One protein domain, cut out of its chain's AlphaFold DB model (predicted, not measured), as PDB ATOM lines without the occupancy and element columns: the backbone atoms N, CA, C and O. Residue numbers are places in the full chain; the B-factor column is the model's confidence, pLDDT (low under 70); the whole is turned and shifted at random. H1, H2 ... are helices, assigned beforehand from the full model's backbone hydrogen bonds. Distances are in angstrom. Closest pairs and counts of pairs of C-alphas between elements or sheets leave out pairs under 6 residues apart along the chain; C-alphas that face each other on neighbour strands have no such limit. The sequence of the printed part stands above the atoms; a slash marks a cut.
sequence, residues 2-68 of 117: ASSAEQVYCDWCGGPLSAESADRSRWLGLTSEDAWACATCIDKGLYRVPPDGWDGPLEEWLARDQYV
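What this domain is: This is residues 2 to 68 of the 117 residues of an uncharacterized protein of Cellulosimicrobium funkei (UniProt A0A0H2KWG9). This model has little regular structure: it is mainly a body of loops with two short helices, H1 and H2, near each other. Residues 2 to 18 loop along one side of the body, and residues 44 to 68 wind over the opposite side. The printed part has 67 residues with H1 then H2 and no named strand; its class is all helix, though the helices hold just 14 residues. It is compact, with a radius of gyration of the C-alphas of 11.0 A and spans of 29 by 27 by 19 A.

Where its parts are: Find C-alpha 19 at (382.136, 380.167, 485.779); from there H1, residues 19 to 27, runs 12.7 A to C-alpha 27. H2, residues 39 to 43, ends at C-alpha 43, (371.497, 373.527, 495.445).

How they stand to each other: Look at Ser 21 and Ala 39: H1 and H2 only just touch, with 3 pairs of C-alphas within 8 A, and these two C-alphas are the closest, at 5.4 A. In both helices every O i to N i+4 pair is within hydrogen-bond range.

The domain as a whole: The C-alphas of Ala 2 and Lys 44 are the two farthest apart, at 32.0 A. The printed part has no cut, and the link from H1 to H2, 11 residues, is long. Look for pLDDT under 70 at residues 2 to 6, 31 to 34 and 62 to 68.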
ATOM      1  N   ALA A   2     373.406 395.112 471.496       37.44
ATOM      2  CA  ALA A   2     373.632 395.236 472.928       37.44
ATOM      3  C   ALA A   2     374.888 394.428 473.268       37.44
ATOM      4  O   ALA A   2     375.049 393.298 472.820       37.44
ATOM      5  N   SER A   3     375.814 395.067 473.970       37.12
ATOM      6  CA  SER A   3     376.993 394.433 474.543       37.12
ATOM      7  C   SER A   3     376.521 393.390 475.556       37.12
ATOM      8  O   SER A   3     376.008 393.783 476.599       37.12
ATOM      9  N   SER A   4     376.694 392.099 475.261       46.91
ATOM     10  CA  SER A   4     376.465 390.986 476.190       46.91
ATOM     11  C   SER A   4     377.499 391.050 477.319       46.91
ATOM     12  O   SER A   4     378.536 390.384 477.277       46.91
ATOM     13  N   ALA A   5     377.291 391.937 478.290       56.75
ATOM     14  CA  ALA A   5     378.046 391.884 479.529       56.75
ATOM     15  C   ALA A   5     377.632 390.585 480.226       56.75
ATOM     16  O   ALA A   5     376.470 390.442 480.593       56.75
ATOM     17  N   GLU A   6     378.547 389.619 480.332       68.88
ATOM     18  CA  GLU A   6     378.283 388.376 481.056       68.88
ATOM     19  C   GLU A   6     377.774 388.714 482.460       68.88
ATOM     20  O   GLU A   6     378.383 389.509 483.180       68.88
ATOM     21  N   GLN A   7     376.640 388.133 482.837       76.06
ATOM     22  CA  GLN A   7     376.055 388.307 484.155       76.06
ATOM     23  C   GLN A   7     377.054 387.846 485.232       76.06
ATOM     24  O   GLN A   7     377.485 386.694 485.248       76.06
ATOM     25  N   VAL A   8     377.425 388.745 486.151       84.62
ATOM     26  CA  VAL A   8     378.421 388.465 487.210       84.62
ATOM     27  C   VAL A   8     377.807 388.215 488.592       84.62
ATOM     28  O   VAL A   8     378.515 387.830 489.525       84.62
ATOM     29  N   TYR A   9     376.497 388.420 488.743       88.25
ATOM     30  CA  TYR A   9     375.758 388.279 490.000       88.25
ATOM     31  C   TYR A   9     374.509 387.417 489.816       88.25
ATOM     32  O   TYR A   9     373.894 387.440 488.764       88.25
ATOM     33  N   CYS A  10     374.131 386.660 490.841       90.00
ATOM     34  CA  CYS A  10     372.977 385.767 490.834       90.00
ATOM     35  C   CYS A  10     371.665 386.535 491.015       90.00
ATOM     36  O   CYS A  10     371.541 387.289 491.981       90.00
ATOM     37  N   ASP A  11     370.651 386.254 490.195       87.56
ATOM     38  CA  ASP A  11     369.381 387.007 490.233       87.56
ATOM     39  C   ASP A  11     368.512 386.729 491.465       87.56
ATOM     40  O   ASP A  11     367.655 387.527 491.821       87.56
ATOM     41  N   TRP A  12     368.751 385.620 492.169       89.62
ATOM     42  CA  TRP A  12     367.972 385.255 493.360       89.62
ATOM     43  C   TRP A  12     368.530 385.814 494.662       89.62
ATOM     44  O   TRP A  12     367.813 385.892 495.657       89.62
ATOM     45  N   CYS A  13     369.828 386.115 494.716       90.94
ATOM     46  CA  CYS A  13     370.465 386.509 495.974       90.94
ATOM     47  C   CYS A  13     371.474 387.650 495.848       90.94
ATOM     48  O   CYS A  13     372.041 388.057 496.861       90.94
ATOM     49  N   GLY A  14     371.750 388.131 494.634       89.44
ATOM     50  CA  GLY A  14     372.786 389.131 494.361       89.44
ATOM     51  C   GLY A  14     374.218 388.648 494.624       89.44
ATOM     52  O   GLY A  14     375.152 389.442 494.572       89.44
ATOM     53  N   GLY A  15     374.412 387.363 494.941       89.00
ATOM     54  CA  GLY A  15     375.726 386.781 495.214       89.00
ATOM     55  C   GLY A  15     376.580 386.632 493.949       89.00
ATOM     56  O   GLY A  15     376.034 386.598 492.850       89.00
ATOM     57  N   PRO A  16     377.912 386.507 494.073       90.00
ATOM     58  CA  PRO A  16     378.796 386.384 492.917       90.00
ATOM     59  C   PRO A  16     378.541 385.087 492.137       90.00
ATOM     60  O   PRO A  16     378.326 384.024 492.731       90.00
ATOM     61  N   LEU A  17     378.615 385.164 490.808       89.38
ATOM     62  CA  LEU A  17     378.582 383.996 489.930       89.38
ATOM     63  C   LEU A  17     380.001 383.522 489.612       89.38
ATOM     64  O   LEU A  17     380.861 384.292 489.192       89.38
ATOM     65  N   SER A  18     380.241 382.226 489.807       87.69
ATOM     66  CA  SER A  18     381.429 381.553 489.283       87.69
ATOM     67  C   SER A  18     381.171 381.044 487.864       87.69
ATOM     68  O   SER A  18     380.024 380.773 487.505       87.69
ATOM     69  N   ALA A  19     382.236 380.824 487.087       83.81
ATOM     70  CA  ALA A  19     382.136 380.167 485.779       83.81
ATOM     71  C   ALA A  19     381.411 378.809 485.874       83.81
ATOM     72  O   ALA A  19     380.529 378.508 485.079       83.81
ATOM     73  N   GLU A  20     381.692 378.040 486.928       83.81
ATOM     74  CA  GLU A  20     381.002 376.778 487.214       83.81
ATOM     75  C   GLU A  20     379.493 376.968 487.465       83.81
ATOM     76  O   GLU A  20     378.680 376.163 487.017       83.81
ATOM     77  N   SER A  21     379.092 378.041 488.159       85.44
ATOM     78  CA  SER A  21     377.672 378.343 488.391       85.44
ATOM     79  C   SER A  21     376.957 378.742 487.097       85.44
ATOM     80  O   SER A  21     375.806 378.356 486.895       85.44
ATOM     81  N   ALA A  22     377.643 379.464 486.205       82.12
ATOM     82  CA  ALA A  22     377.130 379.795 484.877       82.12
ATOM     83  C   ALA A  22     376.928 378.530 484.026       82.12
ATOM     84  O   ALA A  22     375.859 378.338 483.447       82.12
ATOM     85  N   ASP A  23     377.900 377.615 484.022       81.00
ATOM     86  CA  ASP A  23     377.778 376.334 483.317       81.00
ATOM     87  C   ASP A  23     376.636 375.480 483.872       81.00
ATOM     88  O   ASP A  23     375.822 374.958 483.108       81.00
ATOM     89  N   ARG A  24     376.511 375.381 485.202       80.19
ATOM     90  CA  ARG A  24     375.375 374.691 485.831       80.19
ATOM     91  C   ARG A  24     374.042 375.362 485.486       80.19
ATOM     92  O   ARG A  24     373.082 374.651 485.224       80.19
ATOM     93  N   SER A  25     373.978 376.691 485.433       81.75
ATOM     94  CA  SER A  25     372.759 377.420 485.050       81.75
ATOM     95  C   SER A  25     372.329 377.107 483.614       81.75
ATOM     96  O   SER A  25     371.158 376.811 483.378       81.75
ATOM     97  N   ARG A  26     373.278 377.041 482.668       77.81
ATOM     98  CA  ARG A  26     373.004 376.609 481.283       77.81
ATOM     99  C   ARG A  26     372.404 375.204 481.225       77.81
ATOM    100  O   ARG A  26     371.459 374.973 480.477       77.81
ATOM    101  N   TRP A  27     372.913 374.283 482.046       71.94
ATOM    102  CA  TRP A  27     372.376 372.920 482.154       71.94
ATOM    103  C   TRP A  27     370.949 372.858 482.693       71.94
ATOM    104  O   TRP A  27     370.211 371.944 482.341       71.94
ATOM    105  N   LEU A  28     370.561 373.825 483.521       74.31
ATOM    106  CA  LEU A  28     369.210 373.958 484.073       74.31
ATOM    107  C   LEU A  28     368.232 374.633 483.106       74.31
ATOM    108  O   LEU A  28     367.121 374.982 483.505       74.31
ATOM    109  N   GLY A  29     368.661 374.882 481.865       72.69
ATOM    110  CA  GLY A  29     367.853 375.572 480.870       72.69
ATOM    111  C   GLY A  29     367.601 377.038 481.210       72.69
ATOM    112  O   GLY A  29     366.674 377.632 480.664       72.69
ATOM    113  N   LEU A  30     368.426 377.631 482.079       75.50
ATOM    114  CA  LEU A  30     368.452 379.070 482.328       75.50
ATOM    115  C   LEU A  30     369.202 379.730 481.159       75.50
ATOM    116  O   LEU A  30     370.389 380.046 481.243       75.50
ATOM    117  N   THR A  31     368.532 379.796 480.006       60.59
ATOM    118  CA  THR A  31     369.125 380.201 478.719       60.59
ATOM    119  C   THR A  31     368.918 381.671 478.371       60.59
ATOM    120  O   THR A  31     369.522 382.139 477.410       60.59
ATOM    121  N   SER A  32     368.059 382.395 479.090       56.06
ATOM    122  CA  SER A  32     367.892 383.839 478.903       56.06
ATOM    123  C   SER A  32     369.082 384.597 479.493       56.06
ATOM    124  O   SER A  32     369.661 384.165 480.488       56.06
ATOM    125  N   GLU A  33     369.437 385.730 478.880       53.19
ATOM    126  CA  GLU A  33     370.599 386.569 479.227       53.19
ATOM    127  C   GLU A  33     370.545 387.184 480.649       53.19
ATOM    128  O   GLU A  33     371.498 387.840 481.051       53.19
ATOM    129  N   ASP A  34     369.492 386.900 481.432       60.06
ATOM    130  CA  ASP A  34     369.163 387.547 482.713       60.06
ATOM    131  C   ASP A  34     368.660 386.561 483.801       60.06
ATOM    132  O   ASP A  34     367.722 386.873 484.536       60.06
ATOM    133  N   ALA A  35     369.166 385.320 483.848       74.31
ATOM    134  CA  ALA A  35     368.624 384.306 484.771       74.31
ATOM    135  C   ALA A  35     369.649 383.325 485.371       74.31
ATOM    136  O   ALA A  35     369.327 382.150 485.572       74.31
ATOM    137  N   TRP A  36     370.894 383.721 485.644       87.06
ATOM    138  CA  TRP A  36     371.886 382.797 486.213       87.06
ATOM    139  C   TRP A  36     371.801 382.677 487.742       87.06
ATOM    140  O   TRP A  36     371.725 383.646 488.506       87.06
ATOM    141  N   ALA A  37     371.878 381.436 488.221       88.44
ATOM    142  CA  ALA A  37     371.834 381.108 489.637       88.44
ATOM    143  C   ALA A  37     373.230 380.738 490.162       88.44
ATOM    144  O   ALA A  37     373.970 379.976 489.542       88.44
ATOM    145  N   CYS A  38     373.603 381.242 491.343       90.44
ATOM    146  CA  CYS A  38     374.816 380.782 492.021       90.44
ATOM    147  C   CYS A  38     374.639 379.347 492.537       90.44
ATOM    148  O   CYS A  38     373.512 378.899 492.763       90.44
ATOM    149  N   ALA A  39     375.749 378.655 492.815       88.06
ATOM    150  CA  ALA A  39     375.741 377.292 493.356       88.06
ATOM    151  C   ALA A  39     374.771 377.111 494.539       88.06
ATOM    152  O   ALA A  39     373.987 376.171 494.551       88.06
ATOM    153  N   THR A  40     374.728 378.058 495.485       89.31
ATOM    154  CA  THR A  40     373.803 377.989 496.628       89.31
ATOM    155  C   THR A  40     372.330 378.051 496.216       89.31
ATOM    156  O   THR A  40     371.515 377.314 496.768       89.31
ATOM    157  N   CYS A  41     371.967 378.922 495.272       88.88
ATOM    158  CA  CYS A  41     370.591 379.029 494.780       88.88
ATOM    159  C   CYS A  41     370.196 377.808 493.943       88.88
ATOM    160  O   CYS A  41     369.044 377.376 494.013       88.88
ATOM    161  N   ILE A  42     371.153 377.220 493.218       86.25
ATOM    162  CA  ILE A  42     370.975 375.951 492.507       86.25
ATOM    163  C   ILE A  42     370.714 374.814 493.495       86.25
ATOM    164  O   ILE A  42     369.696 374.133 493.386       86.25
ATOM    165  N   ASP A  43     371.585 374.635 494.488       83.44
ATOM    166  CA  ASP A  43     371.497 373.527 495.445       83.44
ATOM    167  C   ASP A  43     370.223 373.610 496.304       83.44
ATOM    168  O   ASP A  43     369.640 372.591 496.670       83.44
ATOM    169  N   LYS A  44     369.746 374.830 496.586       84.62
ATOM    170  CA  LYS A  44     368.478 375.075 497.292       84.62
ATOM    171  C   LYS A  44     367.239 375.020 496.391       84.62
ATOM    172  O   LYS A  44     366.129 375.133 496.904       84.62
ATOM    173  N   GLY A  45     367.401 374.887 495.074       81.88
ATOM    174  CA  GLY A  45     366.285 374.855 494.128       81.88
ATOM    175  C   GLY A  45     365.546 376.186 493.959       81.88
ATOM    176  O   GLY A  45     364.407 376.178 493.497       81.88
ATOM    177  N   LEU A  46     366.156 377.318 494.326       85.62
ATOM    178  CA  LEU A  46     365.502 378.635 494.264       85.62
ATOM    179  C   LEU A  46     365.182 379.054 492.825       85.62
ATOM    180  O   LEU A  46     364.134 379.640 492.584       85.62
ATOM    181  N   TYR A  47     366.028 378.653 491.873       84.06
ATOM    182  CA  TYR A  47     365.870 378.934 490.442       84.06
ATOM    183  C   TYR A  47     364.605 378.319 489.804       84.06
ATOM    184  O   TYR A  47     364.271 378.616 488.662       84.06
ATOM    185  N   ARG A  48     363.874 377.460 490.529       82.69
ATOM    186  CA  ARG A  48     362.590 376.890 490.076       82.69
ATOM    187  C   ARG A  48     361.436 377.888 490.112       82.69
ATOM    188  O   ARG A  48     360.375 377.616 489.554       82.69
ATOM    189  N   VAL A  49     361.632 379.014 490.787       84.62
ATOM    190  CA  VAL A  49     360.723 380.160 490.796       84.62
ATOM    191  C   VAL A  49     361.445 381.302 490.086       84.62
ATOM    192  O   VAL A  49     362.634 381.460 490.355       84.62
ATOM    193  N   PRO A  50     360.781 382.086 489.220       85.94
ATOM    194  CA  PRO A  50     361.408 383.232 488.569       85.94
ATOM    195  C   PRO A  50     362.071 384.191 489.571       85.94
ATOM    196  O   PRO A  50     361.579 384.311 490.700       85.94
ATOM    197  N   PRO A  51     363.169 384.864 489.188       85.19
ATOM    198  CA  PRO A  51     363.816 385.843 490.048       85.19
ATOM    199  C   PRO A  51     362.975 387.120 490.170       85.19
ATOM    200  O   PRO A  51     362.038 387.360 489.400       85.19
ATOM    201  N   ASP A  52     363.341 387.969 491.129       80.50
ATOM    202  CA  ASP A  52     362.727 389.285 491.278       80.50
ATOM    203  C   ASP A  52     362.953 390.120 490.007       80.50
ATOM    204  O   ASP A  52     364.079 390.283 489.545       80.50
ATOM    205  N   GLY A  53     361.873 390.671 489.447       78.25
ATOM    206  CA  GLY A  53     361.923 391.475 488.220       78.25
ATOM    207  C   GLY A  53     361.596 390.720 486.930       78.25
ATOM    208  O   GLY A  53     361.506 391.361 485.886       78.25
ATOM    209  N   TRP A  54     361.347 389.407 486.990       80.44
ATOM    210  CA  TRP A  54     360.760 388.665 485.872       80.44
ATOM    211  C   TRP A  54     359.358 389.193 485.525       80.44
ATOM    212  O   TRP A  54     358.499 389.312 486.403       80.44
ATOM    213  N   ASP A  55     359.124 389.492 484.248       79.81
ATOM    214  CA  ASP A  55     357.885 390.094 483.734       79.81
ATOM    215  C   ASP A  55     357.032 389.140 482.872       79.81
ATOM    216  O   ASP A  55     355.914 389.489 482.485       79.81
ATOM    217  N   GLY A  56     357.522 387.926 482.609       78.38
ATOM    218  CA  GLY A  56     356.805 386.900 481.854       78.38
ATOM    219  C   GLY A  56     355.792 386.093 482.690       78.38
ATOM    220  O   GLY A  56     355.829 386.101 483.924       78.38
ATOM    221  N   PRO A  57     354.893 385.329 482.044       80.44
ATOM    222  CA  PRO A  57     353.996 384.398 482.731       80.44
ATOM    223  C   PRO A  57     354.766 383.318 483.505       80.44
ATOM    224  O   PRO A  57     355.815 382.844 483.069       80.44
ATOM    225  N   LEU A  58     354.235 382.881 484.651       72.69
ATOM    226  CA  LEU A  58     354.878 381.852 485.479       72.69
ATOM    227  C   LEU A  58     354.886 380.479 484.786       72.69
ATOM    228  O   LEU A  58     355.762 379.655 485.039       72.69
ATOM    229  N   GLU A  59     353.905 380.226 483.926       73.88
ATOM    230  CA  GLU A  59     353.779 379.011 483.117       73.88
ATOM    231  C   GLU A  59     354.878 378.903 482.052       73.88
ATOM    232  O   GLU A  59     355.192 377.804 481.604       73.88
ATOM    233  N   GLU A  60     355.484 380.030 481.672       75.25
ATOM    234  CA  GLU A  60     356.589 380.092 480.713       75.25
ATOM    235  C   GLU A  60     357.960 379.958 481.398       75.25
ATOM    236  O   GLU A  60     358.993 379.911 480.728       75.25
ATOM    237  N   TRP A  61     357.993 379.839 482.733       78.50
ATOM    238  CA  TRP A  61     359.226 379.634 483.487       78.50
ATOM    239  C   TRP A  61     359.759 378.203 483.321       78.50
ATOM    240  O   TRP A  61     359.466 377.299 484.108       78.50
ATOM    241  N   LEU A  62     360.587 378.007 482.294       65.06
ATOM    242  CA  LEU A  62     361.129 376.706 481.878       65.06
ATOM    243  C   LEU A  62     361.868 375.947 482.990       65.06
ATOM    244  O   LEU A  62     361.852 374.718 483.010       65.06
ATOM    245  N   ALA A  63     362.500 376.654 483.928       66.31
ATOM    246  CA  ALA A  63     363.266 376.038 485.008       66.31
ATOM    247  C   ALA A  63     362.402 375.455 486.142       66.31
ATOM    248  O   ALA A  63     362.930 374.792 487.038       66.31
ATOM    249  N   ARG A  64     361.077 375.658 486.107       59.31
ATOM    250  CA  ARG A  64     360.142 375.068 487.076       59.31
ATOM    251  C   ARG A  64     360.124 373.540 487.012       59.31
ATOM    252  O   ARG A  64     360.104 372.888 488.057       59.31
ATOM    253  N   ASP A  65     360.167 372.998 485.796       55.66
ATOM    254  CA  ASP A  65     359.953 371.572 485.514       55.66
ATOM    255  C   ASP A  65     361.234 370.830 485.095       55.66
ATOM    256  O   ASP A  65     361.216 369.616 484.882       55.66
ATOM    257  N   GLN A  66     362.374 371.528 485.003       57.84
ATOM    258  CA  GLN A  66     363.651 370.895 484.676       57.84
ATOM    259  C   GLN A  66     364.240 370.185 485.901       57.84
ATOM    260  O   GLN A  66     364.646 370.792 486.894       57.84
ATOM    261  N   TYR A  67     364.280 368.854 485.832       56.34
ATOM    262  CA  TYR A  67     364.951 368.017 486.819       56.34
ATOM    263  C   TYR A  67     366.462 368.273 486.786       56.34
ATOM    264  O   TYR A  67     367.116 368.039 485.773       56.34
ATOM    265  N   VAL A  68     367.036 368.685 487.920       60.84
ATOM    266  CA  VAL A  68     368.493 368.630 488.106       60.84
ATOM    267  C   VAL A  68     368.855 367.188 488.380       60.84
ATOM    268  O   VAL A  68     368.520 366.663 489.440       60.84
TER     269      VAL A  68